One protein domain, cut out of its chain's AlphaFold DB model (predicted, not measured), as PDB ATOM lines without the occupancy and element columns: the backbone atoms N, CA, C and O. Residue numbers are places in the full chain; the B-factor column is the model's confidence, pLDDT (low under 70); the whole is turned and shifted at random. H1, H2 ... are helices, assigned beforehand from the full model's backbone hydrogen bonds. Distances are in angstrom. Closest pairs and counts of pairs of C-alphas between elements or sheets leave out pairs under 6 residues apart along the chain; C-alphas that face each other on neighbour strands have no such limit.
ATOM      1  N   TRP A  28     179.012 144.940 223.909       95.25
ATOM      2  CA  TRP A  28     178.681 144.355 222.616       95.25
ATOM      3  C   TRP A  28     177.692 143.216 222.823       95.25
ATOM      4  O   TRP A  28     177.877 142.384 223.711       95.25
ATOM      5  N   ALA A  29     176.668 143.146 221.983       96.06
ATOM      6  CA  ALA A  29     175.763 142.014 222.009       96.06
ATOM      7  C   ALA A  29     176.403 140.801 221.320       96.06
ATOM      8  O   ALA A  29     177.194 140.931 220.375       96.06
ATOM      9  N   CYS A  30     176.028 139.602 221.763       97.06
ATOM     10  CA  CYS A  30     176.306 138.396 220.995       97.06
ATOM     11  C   CYS A  30     175.462 138.420 219.700       97.06
ATOM     12  O   CYS A  30     174.241 138.568 219.787       97.06
ATOM     13  N   PRO A  31     176.058 138.238 218.505       97.25
ATOM     14  CA  PRO A  31     175.312 138.182 217.247       97.25
ATOM     15  C   PRO A  31     174.195 137.125 217.246       97.25
ATOM     16  O   PRO A  31     173.118 137.372 216.718       97.25
ATOM     17  N   PHE A  32     174.418 135.974 217.886       97.12
ATOM     18  CA  PHE A  32     173.416 134.911 218.012       97.12
ATOM     19  C   PHE A  32     172.236 135.317 218.895       97.12
ATOM     20  O   PHE A  32     171.091 135.012 218.580       97.12
ATOM     21  N   TYR A  33     172.492 136.063 219.968       95.31
ATOM     22  CA  TYR A  33     171.419 136.619 220.790       95.31
ATOM     23  C   TYR A  33     170.557 137.605 220.009       95.31
ATOM     24  O   TYR A  33     169.337 137.500 220.037       95.31
ATOM     25  N   LEU A  34     171.177 138.511 219.253       95.00
ATOM     26  CA  LEU A  34     170.430 139.478 218.453       95.00
ATOM     27  C   LEU A  34     169.654 138.839 217.292       95.00
ATOM     28  O   LEU A  34     168.622 139.377 216.901       95.00
ATOM     29  N   SER A  35     170.110 137.710 216.740       96.50
ATOM     30  CA  SER A  35     169.368 137.004 215.687       96.50
ATOM     31  C   SER A  35     168.229 136.141 216.236       96.50
ATOM     32  O   SER A  35     167.177 136.044 215.605       96.50
ATOM     33  N   ASN A  36     168.408 135.527 217.408       94.75
ATOM     34  CA  ASN A  36     167.369 134.751 218.077       94.75
ATOM     35  C   ASN A  36     167.488 134.862 219.613       94.75
ATOM     36  O   ASN A  36     168.150 134.028 220.251       94.75
ATOM     37  N   PRO A  37     166.798 135.844 220.227       92.44
ATOM     38  CA  PRO A  37     166.886 136.098 221.665       92.44
ATOM     39  C   PRO A  37     166.411 134.926 222.525       92.44
ATOM     40  O   PRO A  37     166.930 134.713 223.615       92.44
ATOM     41  N   ILE A  38     165.457 134.130 222.030       85.62
ATOM     42  CA  ILE A  38     164.876 133.002 222.771       85.62
ATOM     43  C   ILE A  38     165.887 131.858 222.876       85.62
ATOM     44  O   ILE A  38     166.145 131.346 223.964       85.62
ATOM     45  N   ARG A  39     166.484 131.458 221.748       92.12
ATOM     46  CA  ARG A  39     167.435 130.337 221.700       92.12
ATOM     47  C   ARG A  39     168.748 130.672 222.406       92.12
ATOM     48  O   ARG A  39     169.381 129.791 222.983       92.12
ATOM     49  N   HIS A  40     169.144 131.940 222.375       94.12
ATOM     50  CA  HIS A  40     170.440 132.393 222.869       94.12
ATOM     51  C   HIS A  40     170.331 133.325 224.074       94.12
ATOM     52  O   HIS A  40     171.274 134.062 224.354       94.12
ATOM     53  N   ALA A  41     169.228 133.249 224.827       90.00
ATOM     54  CA  ALA A  41     168.971 134.075 226.007       90.00
ATOM     55  C   ALA A  41     170.133 134.061 227.012       90.00
ATOM     56  O   ALA A  41     170.474 135.087 227.585       90.00
ATOM     57  N   ALA A  42     170.815 132.923 227.180       89.19
ATOM     58  CA  ALA A  42     171.967 132.809 228.076       89.19
ATOM     59  C   ALA A  42     173.165 133.697 227.674       89.19
ATOM     60  O   ALA A  42     174.020 133.991 228.509       89.19
ATOM     61  N   CYS A  43     173.245 134.130 226.413       94.31
ATOM     62  CA  CYS A  43     174.346 134.953 225.917       94.31
ATOM     63  C   CYS A  43     174.254 136.408 226.398       94.31
ATOM     64  O   CYS A  43     175.281 137.079 226.460       94.31
ATOM     65  N   VAL A  44     173.064 136.864 226.814       91.38
ATOM     66  CA  VAL A  44     172.845 138.209 227.378       91.38
ATOM     67  C   VAL A  44     173.663 138.452 228.652       91.38
ATOM     68  O   VAL A  44     174.038 139.577 228.965       91.38
ATOM     69  N   ALA A  45     173.972 137.386 229.398       89.31
ATOM     70  CA  ALA A  45     174.688 137.477 230.665       89.31
ATOM     71  C   ALA A  45     176.181 137.818 230.482       89.31
ATOM     72  O   ALA A  45     176.854 138.188 231.446       89.31
ATOM     73  N   TYR A  46     176.716 137.690 229.263       91.75
ATOM     74  CA  TYR A  46     178.127 137.936 228.984       91.75
ATOM     75  C   TYR A  46     178.378 139.422 228.726       91.75
ATOM     76  O   TYR A  46     177.877 140.006 227.771       91.75
ATOM     77  N   LYS A  47     179.238 140.024 229.550       92.31
ATOM     78  CA  LYS A  47     179.704 141.405 229.376       92.31
ATOM     79  C   LYS A  47     180.837 141.457 228.352       92.31
ATOM     80  O   LYS A  47     182.011 141.424 228.711       92.31
ATOM     81  N   LEU A  48     180.492 141.510 227.070       94.31
ATOM     82  CA  LEU A  48     181.474 141.548 225.985       94.31
ATOM     83  C   LEU A  48     181.961 142.995 225.811       94.31
ATOM     84  O   LEU A  48     181.255 143.829 225.252       94.31
ATOM     85  N   GLY A  49     183.140 143.323 226.347       92.81
ATOM     86  CA  GLY A  49     183.690 144.687 226.317       92.81
ATOM     87  C   GLY A  49     184.294 145.071 224.965       92.81
ATOM     88  O   GLY A  49     184.207 146.221 224.536       92.81
ATOM     89  N   ARG A  50     184.866 144.099 224.250       93.44
ATOM     90  CA  ARG A  50     185.527 144.307 222.958       93.44
ATOM     91  C   ARG A  50     185.094 143.255 221.942       93.44
ATOM     92  O   ARG A  50     184.714 142.142 222.290       93.44
ATOM     93  N   VAL A  51     185.254 143.565 220.658       94.25
ATOM     94  CA  VAL A  51     184.974 142.618 219.563       94.25
ATOM     95  C   VAL A  51     185.789 141.311 219.659       94.25
ATOM     96  O   VAL A  51     185.231 140.254 219.367       94.25
ATOM     97  N   PRO A  52     187.064 141.306 220.103       94.44
ATOM     98  CA  PRO A  52     187.771 140.061 220.402       94.44
ATOM     99  C   PRO A  52     187.081 139.200 221.466       94.44
ATOM    100  O   PRO A  52     187.045 137.981 221.315       94.44
ATOM    101  N   ASP A  53     186.481 139.817 222.488       94.75
ATOM    102  CA  ASP A  53     185.750 139.094 223.532       94.75
ATOM    103  C   ASP A  53     184.471 138.469 222.941       94.75
ATOM    104  O   ASP A  53     184.148 137.321 223.241       94.75
ATOM    105  N   VAL A  54     183.797 139.165 222.010       96.00
ATOM    106  CA  VAL A  54     182.666 138.612 221.235       96.00
ATOM    107  C   VAL A  54     183.099 137.388 220.430       96.00
ATOM    108  O   VAL A  54     182.447 136.349 220.485       96.00
ATOM    109  N   ARG A  55     184.224 137.472 219.712       95.06
ATOM    110  CA  ARG A  55     184.752 136.335 218.942       95.06
ATOM    111  C   ARG A  55     185.070 135.150 219.850       95.06
ATOM    112  O   ARG A  55     184.673 134.032 219.539       95.06
ATOM    113  N   GLN A  56     185.746 135.392 220.969       95.81
ATOM    114  CA  GLN A  56     186.074 134.348 221.937       95.81
ATOM    115  C   GLN A  56     184.811 133.708 222.532       95.81
ATOM    116  O   GLN A  56     184.761 132.493 222.720       95.81
ATOM    117  N   HIS A  57     183.780 134.503 222.817       96.44
ATOM    118  CA  HIS A  57     182.491 133.992 223.272       96.44
ATOM    119  C   HIS A  57     181.855 133.063 222.226       96.44
ATOM    120  O   HIS A  57     181.465 131.946 222.564       96.44
ATOM    121  N   ILE A  58     181.840 133.472 220.956       96.19
ATOM    122  CA  ILE A  58     181.333 132.656 219.843       96.19
ATOM    123  C   ILE A  58     182.137 131.358 219.697       96.19
ATOM    124  O   ILE A  58     181.541 130.287 219.609       96.19
ATOM    125  N   GLU A  59     183.470 131.425 219.777       94.81
ATOM    126  CA  GLU A  59     184.355 130.247 219.773       94.81
ATOM    127  C   GLU A  59     184.023 129.244 220.881       94.81
ATOM    128  O   GLU A  59     184.161 128.042 220.677       94.81
ATOM    129  N   ARG A  60     183.583 129.717 222.049       95.31
ATOM    130  CA  ARG A  60     183.308 128.858 223.209       95.31
ATOM    131  C   ARG A  60     181.876 128.340 223.271       95.31
ATOM    132  O   ARG A  60     181.662 127.267 223.825       95.31
ATOM    133  N   LYS A  61     180.896 129.113 222.795       96.25
ATOM    134  CA  LYS A  61     179.465 128.830 223.009       96.25
ATOM    135  C   LYS A  61     178.686 128.498 221.742       96.25
ATOM    136  O   LYS A  61     177.651 127.856 221.852       96.25
ATOM    137  N   HIS A  62     179.186 128.886 220.570       96.06
ATOM    138  CA  HIS A  62     178.482 128.747 219.290       96.06
ATOM    139  C   HIS A  62     179.305 127.992 218.238       96.06
ATOM    140  O   HIS A  62     179.008 128.060 217.046       96.06
ATOM    141  N   VAL A  63     180.344 127.261 218.656       93.44
ATOM    142  CA  VAL A  63     181.220 126.519 217.734       93.44
ATOM    143  C   VAL A  63     180.449 125.511 216.878       93.44
ATOM    144  O   VAL A  63     180.743 125.369 215.689       93.44
ATOM    145  N   ASP A  64     179.429 124.878 217.458       93.25
ATOM    146  CA  ASP A  64     178.595 123.882 216.783       93.25
ATOM    147  C   ASP A  64     177.654 124.512 215.746       93.25
ATOM    148  O   ASP A  64     177.300 123.872 214.761       93.25
ATOM    149  N   GLU A  65     177.274 125.778 215.934       92.69
ATOM    150  CA  GLU A  65     176.334 126.495 215.060       92.69
ATOM    151  C   GLU A  65     177.042 127.170 213.889       92.69
ATOM    152  O   GLU A  65     176.506 127.235 212.787       92.69
ATOM    153  N   VAL A  66     178.257 127.664 214.128       89.75
ATOM    154  CA  VAL A  66     179.056 128.343 213.109       89.75
ATOM    155  C   VAL A  66     179.757 127.354 212.177       89.75
ATOM    156  O   VAL A  66     179.907 127.630 210.990       89.75
ATOM    157  N   GLY A  67     180.217 126.217 212.705       90.75
ATOM    158  CA  GLY A  67     181.121 125.320 211.990       90.75
ATOM    159  C   GLY A  67     182.579 125.807 212.000       90.75
ATOM    160  O   GLY A  67     182.898 126.996 212.002       90.75
ATOM    161  N   LYS A  68     183.531 124.866 212.015       88.88
ATOM    162  CA  LYS A  68     184.965 125.177 212.195       88.88
ATOM    163  C   LYS A  68     185.562 126.032 211.064       88.88
ATOM    164  O   LYS A  68     186.433 126.858 211.325       88.88
ATOM    165  N   LYS A  69     185.089 125.866 209.822       88.38
ATOM    166  CA  LYS A  69     185.620 126.577 208.641       88.38
ATOM    167  C   LYS A  69     185.319 128.076 208.697       88.38
ATOM    168  O   LYS A  69     186.155 128.907 208.353       88.38
ATOM    169  N   GLU A  70     184.129 128.436 209.150       90.06
ATOM    170  CA  GLU A  70     183.686 129.814 209.333       90.06
ATOM    171  C   GLU A  70     184.483 130.493 210.458       90.06
ATOM    172  O   GLU A  70     184.909 131.640 210.296       90.06
ATOM    173  N   MET A  71     184.797 129.759 211.535       87.88
ATOM    174  CA  MET A  71     185.696 130.222 212.604       87.88
ATOM    175  C   MET A  71     187.112 130.531 212.098       87.88
ATOM    176  O   MET A  71     187.703 131.545 212.476       87.88
ATOM    177  N   GLU A  72     187.660 129.715 211.197       89.25
ATOM    178  CA  GLU A  72     188.976 129.973 210.599       89.25
ATOM    179  C   GLU A  72     188.989 131.234 209.724       89.25
ATOM    180  O   GLU A  72     189.930 132.030 209.802       89.25
ATOM    181  N   LYS A  73     187.914 131.490 208.961       86.88
ATOM    182  CA  LYS A  73     187.780 132.705 208.129       86.88
ATOM    183  C   LYS A  73     187.876 133.996 208.951       86.88
ATOM    184  O   LYS A  73     188.293 135.025 208.413       86.88
ATOM    185  N   MET A  74     187.524 133.958 210.237       83.62
ATOM    186  CA  MET A  74     187.672 135.096 211.149       83.62
ATOM    187  C   MET A  74     189.113 135.345 211.579       83.62
ATOM    188  O   MET A  74     189.518 136.504 211.709       83.62
ATOM    189  N   LYS A  75     189.898 134.292 211.830       83.75
ATOM    190  CA  LYS A  75     191.251 134.422 212.397       83.75
ATOM    191  C   LYS A  75     192.233 135.101 211.439       83.75
ATOM    192  O   LYS A  75     193.123 135.804 211.899       83.75
ATOM    193  N   GLY A  76     192.040 134.949 210.127       75.62
ATOM    194  CA  GLY A  76     192.987 135.429 209.115       75.62
ATOM    195  C   GLY A  76     192.826 136.882 208.650       75.62
ATOM    196  O   GLY A  76     193.719 137.402 207.983       75.62
ATOM    197  N   LYS A  77     191.715 137.562 208.960       74.31
ATOM    198  CA  LYS A  77     191.468 138.919 208.450       74.31
ATOM    199  C   LYS A  77     191.936 139.948 209.466       74.31
ATOM    200  O   LYS A  77     191.253 140.249 210.439       74.31
ATOM    201  N   ASN A  78     193.140 140.465 209.233       60.62
ATOM    202  CA  ASN A  78     193.670 141.581 209.997       60.62
ATOM    203  C   ASN A  78     192.867 142.831 209.605       60.62
ATOM    204  O   ASN A  78     193.148 143.466 208.593       60.62
ATOM    205  N   ASP A  79     191.835 143.149 210.384       76.25
ATOM    206  CA  ASP A  79     190.933 144.291 210.192       76.25
ATOM    207  C   ASP A  79     191.619 145.633 210.535       76.25
ATOM    208  O   ASP A  79     191.070 146.480 211.253       76.25
ATOM    209  N   ARG A  80     192.861 145.819 210.065       83.81
ATOM    210  CA  ARG A  80     193.617 147.063 210.214       83.81
ATOM    211  C   ARG A  80     192.820 148.186 209.551       83.81
ATOM    212  O   ARG A  80     192.436 148.072 208.394       83.81
ATOM    213  N   GLY A  81     192.538 149.238 210.315       91.50
ATOM    214  CA  GLY A  81     191.779 150.405 209.861       91.50
ATOM    215  C   GLY A  81     190.263 150.350 210.079       91.50
ATOM    216  O   GLY A  81     189.637 151.400 210.021       91.50
ATOM    217  N   LYS A  82     189.662 149.191 210.388       93.81
ATOM    218  CA  LYS A  82     188.223 149.131 210.708       93.81
ATOM    219  C   LYS A  82     187.952 149.506 212.158       93.81
ATOM    220  O   LYS A  82     188.667 149.067 213.065       93.81
ATOM    221  N   THR A  83     186.862 150.227 212.375       94.19
ATOM    222  CA  THR A  83     186.306 150.509 213.700       94.19
ATOM    223  C   THR A  83     185.754 149.236 214.351       94.19
ATOM    224  O   THR A  83     185.446 148.248 213.682       94.19
ATOM    225  N   ASN A  84     185.587 149.236 215.677       93.38
ATOM    226  CA  ASN A  84     184.995 148.089 216.379       93.38
ATOM    227  C   ASN A  84     183.555 147.798 215.917       93.38
ATOM    228  O   ASN A  84     183.175 146.635 215.809       93.38
ATOM    229  N   VAL A  85     182.779 148.833 215.576       95.31
ATOM    230  CA  VAL A  85     181.406 148.684 215.066       95.31
ATOM    231  C   VAL A  85     181.406 147.949 213.727       95.31
ATOM    232  O   VAL A  85     180.701 146.958 213.565       95.31
ATOM    233  N   GLU A  86     182.257 148.367 212.790       95.69
ATOM    234  CA  GLU A  86     182.391 147.702 211.488       95.69
ATOM    235  C   GLU A  86     182.896 146.266 211.625       95.69
ATOM    236  O   GLU A  86     182.434 145.376 210.914       95.69
ATOM    237  N   ARG A  87     183.827 146.011 212.555       95.12
ATOM    238  CA  ARG A  87     184.292 144.648 212.849       95.12
ATOM    239  C   ARG A  87     183.156 143.774 213.370       95.12
ATOM    240  O   ARG A  87     183.042 142.627 212.950       95.12
ATOM    241  N   TRP A  88     182.305 144.305 214.243       96.19
ATOM    242  CA  TRP A  88     181.134 143.582 214.730       96.19
ATOM    243  C   TRP A  88     180.131 143.296 213.600       96.19
ATOM    244  O   TRP A  88     179.699 142.158 213.445       96.19
ATOM    245  N   TYR A  89     179.831 144.264 212.728       96.56
ATOM    246  CA  TYR A  89     178.948 144.020 211.574       96.56
ATOM    247  C   TYR A  89     179.561 143.081 210.525       96.56
ATOM    248  O   TYR A  89     178.839 142.340 209.852       96.56
ATOM    249  N   ALA A  90     180.890 143.045 210.405       95.00
ATOM    250  CA  ALA A  90     181.576 142.043 209.597       95.00
ATOM    251  C   ALA A  90     181.380 140.629 210.169       95.00
ATOM    252  O   ALA A  90     181.177 139.694 209.395       95.00
ATOM    253  N   LEU A  91     181.382 140.475 211.502       95.12
ATOM    254  CA  LEU A  91     181.007 139.217 212.155       95.12
ATOM    255  C   LEU A  91     179.545 138.863 211.865       95.12
ATOM    256  O   LEU A  91     179.272 137.747 211.438       95.12
ATOM    257  N   TRP A  92     178.619 139.813 212.023       96.69
ATOM    258  CA  TRP A  92     177.200 139.594 211.718       96.69
ATOM    259  C   TRP A  92     176.995 139.081 210.291       96.69
ATOM    260  O   TRP A  92     176.381 138.042 210.083       96.69
ATOM    261  N   THR A  93     177.569 139.777 209.309       95.44
ATOM    262  CA  THR A  93     177.436 139.430 207.885       95.44
ATOM    263  C   THR A  93     178.046 138.063 207.570       95.44
ATOM    264  O   THR A  93     177.577 137.368 206.672       95.44
ATOM    265  N   LEU A  94     179.088 137.666 208.307       94.19
ATOM    266  CA  LEU A  94     179.714 136.358 208.161       94.19
ATOM    267  C   LEU A  94     178.816 135.223 208.672       94.19
ATOM    268  O   LEU A  94     178.755 134.182 208.024       94.19
ATOM    269  N   PHE A  95     178.149 135.407 209.815       95.00
ATOM    270  CA  PHE A  95     177.297 134.376 210.425       95.00
ATOM    271  C   PHE A  95     175.888 134.325 209.845       95.00
ATOM    272  O   PHE A  95     175.268 133.265 209.815       95.00
ATOM    273  N   PHE A  96     175.385 135.466 209.389       95.94
ATOM    274  CA  PHE A  96     173.990 135.656 209.018       95.94
ATOM    275  C   PHE A  96     173.875 136.275 207.619       95.94
ATOM    276  O   PHE A  96     173.345 137.382 207.465       95.94
ATOM    277  N   PRO A  97     174.390 135.601 206.571       95.50
ATOM    278  CA  PRO A  97     174.323 136.130 205.218       95.50
ATOM    279  C   PRO A  97     172.861 136.300 204.788       95.50
ATOM    280  O   PRO A  97     172.058 135.374 204.880       95.50
ATOM    281  N   GLY A  98     172.516 137.500 204.319       96.25
ATOM    282  CA  GLY A  98     171.167 137.837 203.857       96.25
ATOM    283  C   GLY A  98     170.188 138.271 204.953       96.25
ATOM    284  O   GLY A  98     169.099 138.731 204.618       96.25
ATOM    285  N   LEU A  99     170.559 138.193 206.236       97.00
ATOM    286  CA  LEU A  99     169.756 138.783 207.307       97.00
ATOM    287  C   LEU A  99     170.048 140.279 207.446       97.00
ATOM    288  O   LEU A  99     171.192 140.729 207.335       97.00
ATOM    289  N   VAL A 100     168.993 141.047 207.720       97.69
ATOM    290  CA  VAL A 100     169.090 142.487 207.974       97.69
ATOM    291  C   VAL A 100     169.951 142.711 209.216       97.69
ATOM    292  O   VAL A 100     169.766 142.055 210.240       97.69
ATOM    293  N   GLN A 101     170.921 143.619 209.109       97.62
ATOM    294  CA  GLN A 101     171.764 143.991 210.239       97.62
ATOM    295  C   GLN A 101     170.923 144.712 211.301       97.62
ATOM    296  O   GLN A 101     170.072 145.533 210.945       97.62
ATOM    297  N   PRO A 102     171.142 144.433 212.595       96.69
ATOM    298  CA  PRO A 102     170.434 145.134 213.653       96.69
ATOM    299  C   PRO A 102     170.804 146.617 213.630       96.69
ATOM    300  O   PRO A 102     171.902 146.987 213.218       96.69
ATOM    301  N   ALA A 103     169.905 147.473 214.114       95.81
ATOM    302  CA  ALA A 103     170.149 148.916 214.169       95.81
ATOM    303  C   ALA A 103     171.343 149.289 215.074       95.81
ATOM    304  O   ALA A 103     171.937 150.356 214.915       95.81
ATOM    305  N   SER A 104     171.690 148.421 216.031       95.06
ATOM    306  CA  SER A 104     172.786 148.611 216.978       95.06
ATOM    307  C   SER A 104     173.507 147.286 217.255       95.06
ATOM    308  O   SER A 104     172.843 146.264 217.427       95.06
ATOM    309  N   PRO A 105     174.849 147.290 217.365       96.38
ATOM    310  CA  PRO A 105     175.637 146.119 217.754       96.38
ATOM    311  C   PRO A 105     175.753 145.949 219.281       96.38
ATOM    312  O   PRO A 105     176.412 145.027 219.767       96.38
ATOM    313  N   TYR A 106     175.197 146.887 220.049       94.75
ATOM    314  CA  TYR A 106     175.309 146.930 221.502       94.75
ATOM    315  C   TYR A 106     174.083 146.319 222.163       94.75
ATOM    316  O   TYR A 106     172.965 146.543 221.699       94.75
ATOM    317  N   SER A 107     174.307 145.629 223.280       89.25
ATOM    318  CA  SER A 107     173.226 145.203 224.160       89.25
ATOM    319  C   SER A 107     172.687 146.423 224.901       89.25
ATOM    320  O   SER A 107     173.441 147.110 225.603       89.25
ATOM    321  N   THR A 108     171.402 146.710 224.761       81.69
ATOM    322  CA  THR A 108     170.752 147.770 225.533       81.69
ATOM    323  C   THR A 108     170.552 147.196 226.930       81.69
ATOM    324  O   THR A 108     169.826 146.230 227.085       81.69
TER     325      THR A 108
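What this domain is: This is residues 28 to 108 of the 311 residues of an uncharacterized protein of Chaetomium globosum (strain ATCC 6205 / CBS 148.51 / DSM 1962 / NBRC 6347 / NRRL 1970) (UniProt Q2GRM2). Three helices, H3, H5 and H6, lie loosely side by side as a triangle, with the short H4 at the end where H3 passes to H5. The short helices H1 and H2 make a small pair beside them, and residues 96 to 108, with no named element, run from H6 back toward the first printed residue. The printed part has 81 residues, of which 45 are in six named helices, H1 to H6 in chain order, with no named strand: all helix. It is compact, with a radius of gyration of the C-alphas of 11.8 A and spans of 33 by 26 by 25 A.

Where its parts are: Find C-alpha 84 at (184.995, 148.089, 216.379); from there H6, the longest helix, runs 16.8 A to C-alpha 95 at (177.297, 134.376, 210.425). H3, residues 51 to 61, is 15.2 A long, and H5, residues 68 to 75, 11.2 A. H4 is residues 63 to 66, H2 residues 41 to 45, and H1 residues 31 to 35, beginning at C-alpha 31 (175.312, 138.182, 217.247).

How they stand to each other: Start at H6: its residues 84 to 88 alone only just touch H3, with 3 pairs of C-alphas within 8 A, the closest Val 51 and Trp 88 at 6.2 A; the tilt is shallow, 31 degrees, the same way. Its residues 91 to 95 alone only just touch H5, also with 3 pairs, closest C-alphas Glu 70 and Leu 94 at 7.7 A, a helical hairpin at 19 degrees, opposite ways. H3 and H4 meet only through their link. H1 touches H2, closest C-alphas Tyr 33 and Cys 43 at 6.1 A. Every O i to N i+4 pair is within hydrogen-bond range in H1, H3 and H6; H5 has 3 of 4, H2 0 of 1 but 1 of 2 O i to N i+3 pairs, and H4 is too short.

The domain as a whole: The C-alphas of Ile 38 and Gly 81, the two farthest apart, are 34.5 A apart. The printed part has no cut and no long link. Look for low confidence at residue 78, the one printed residue under 70.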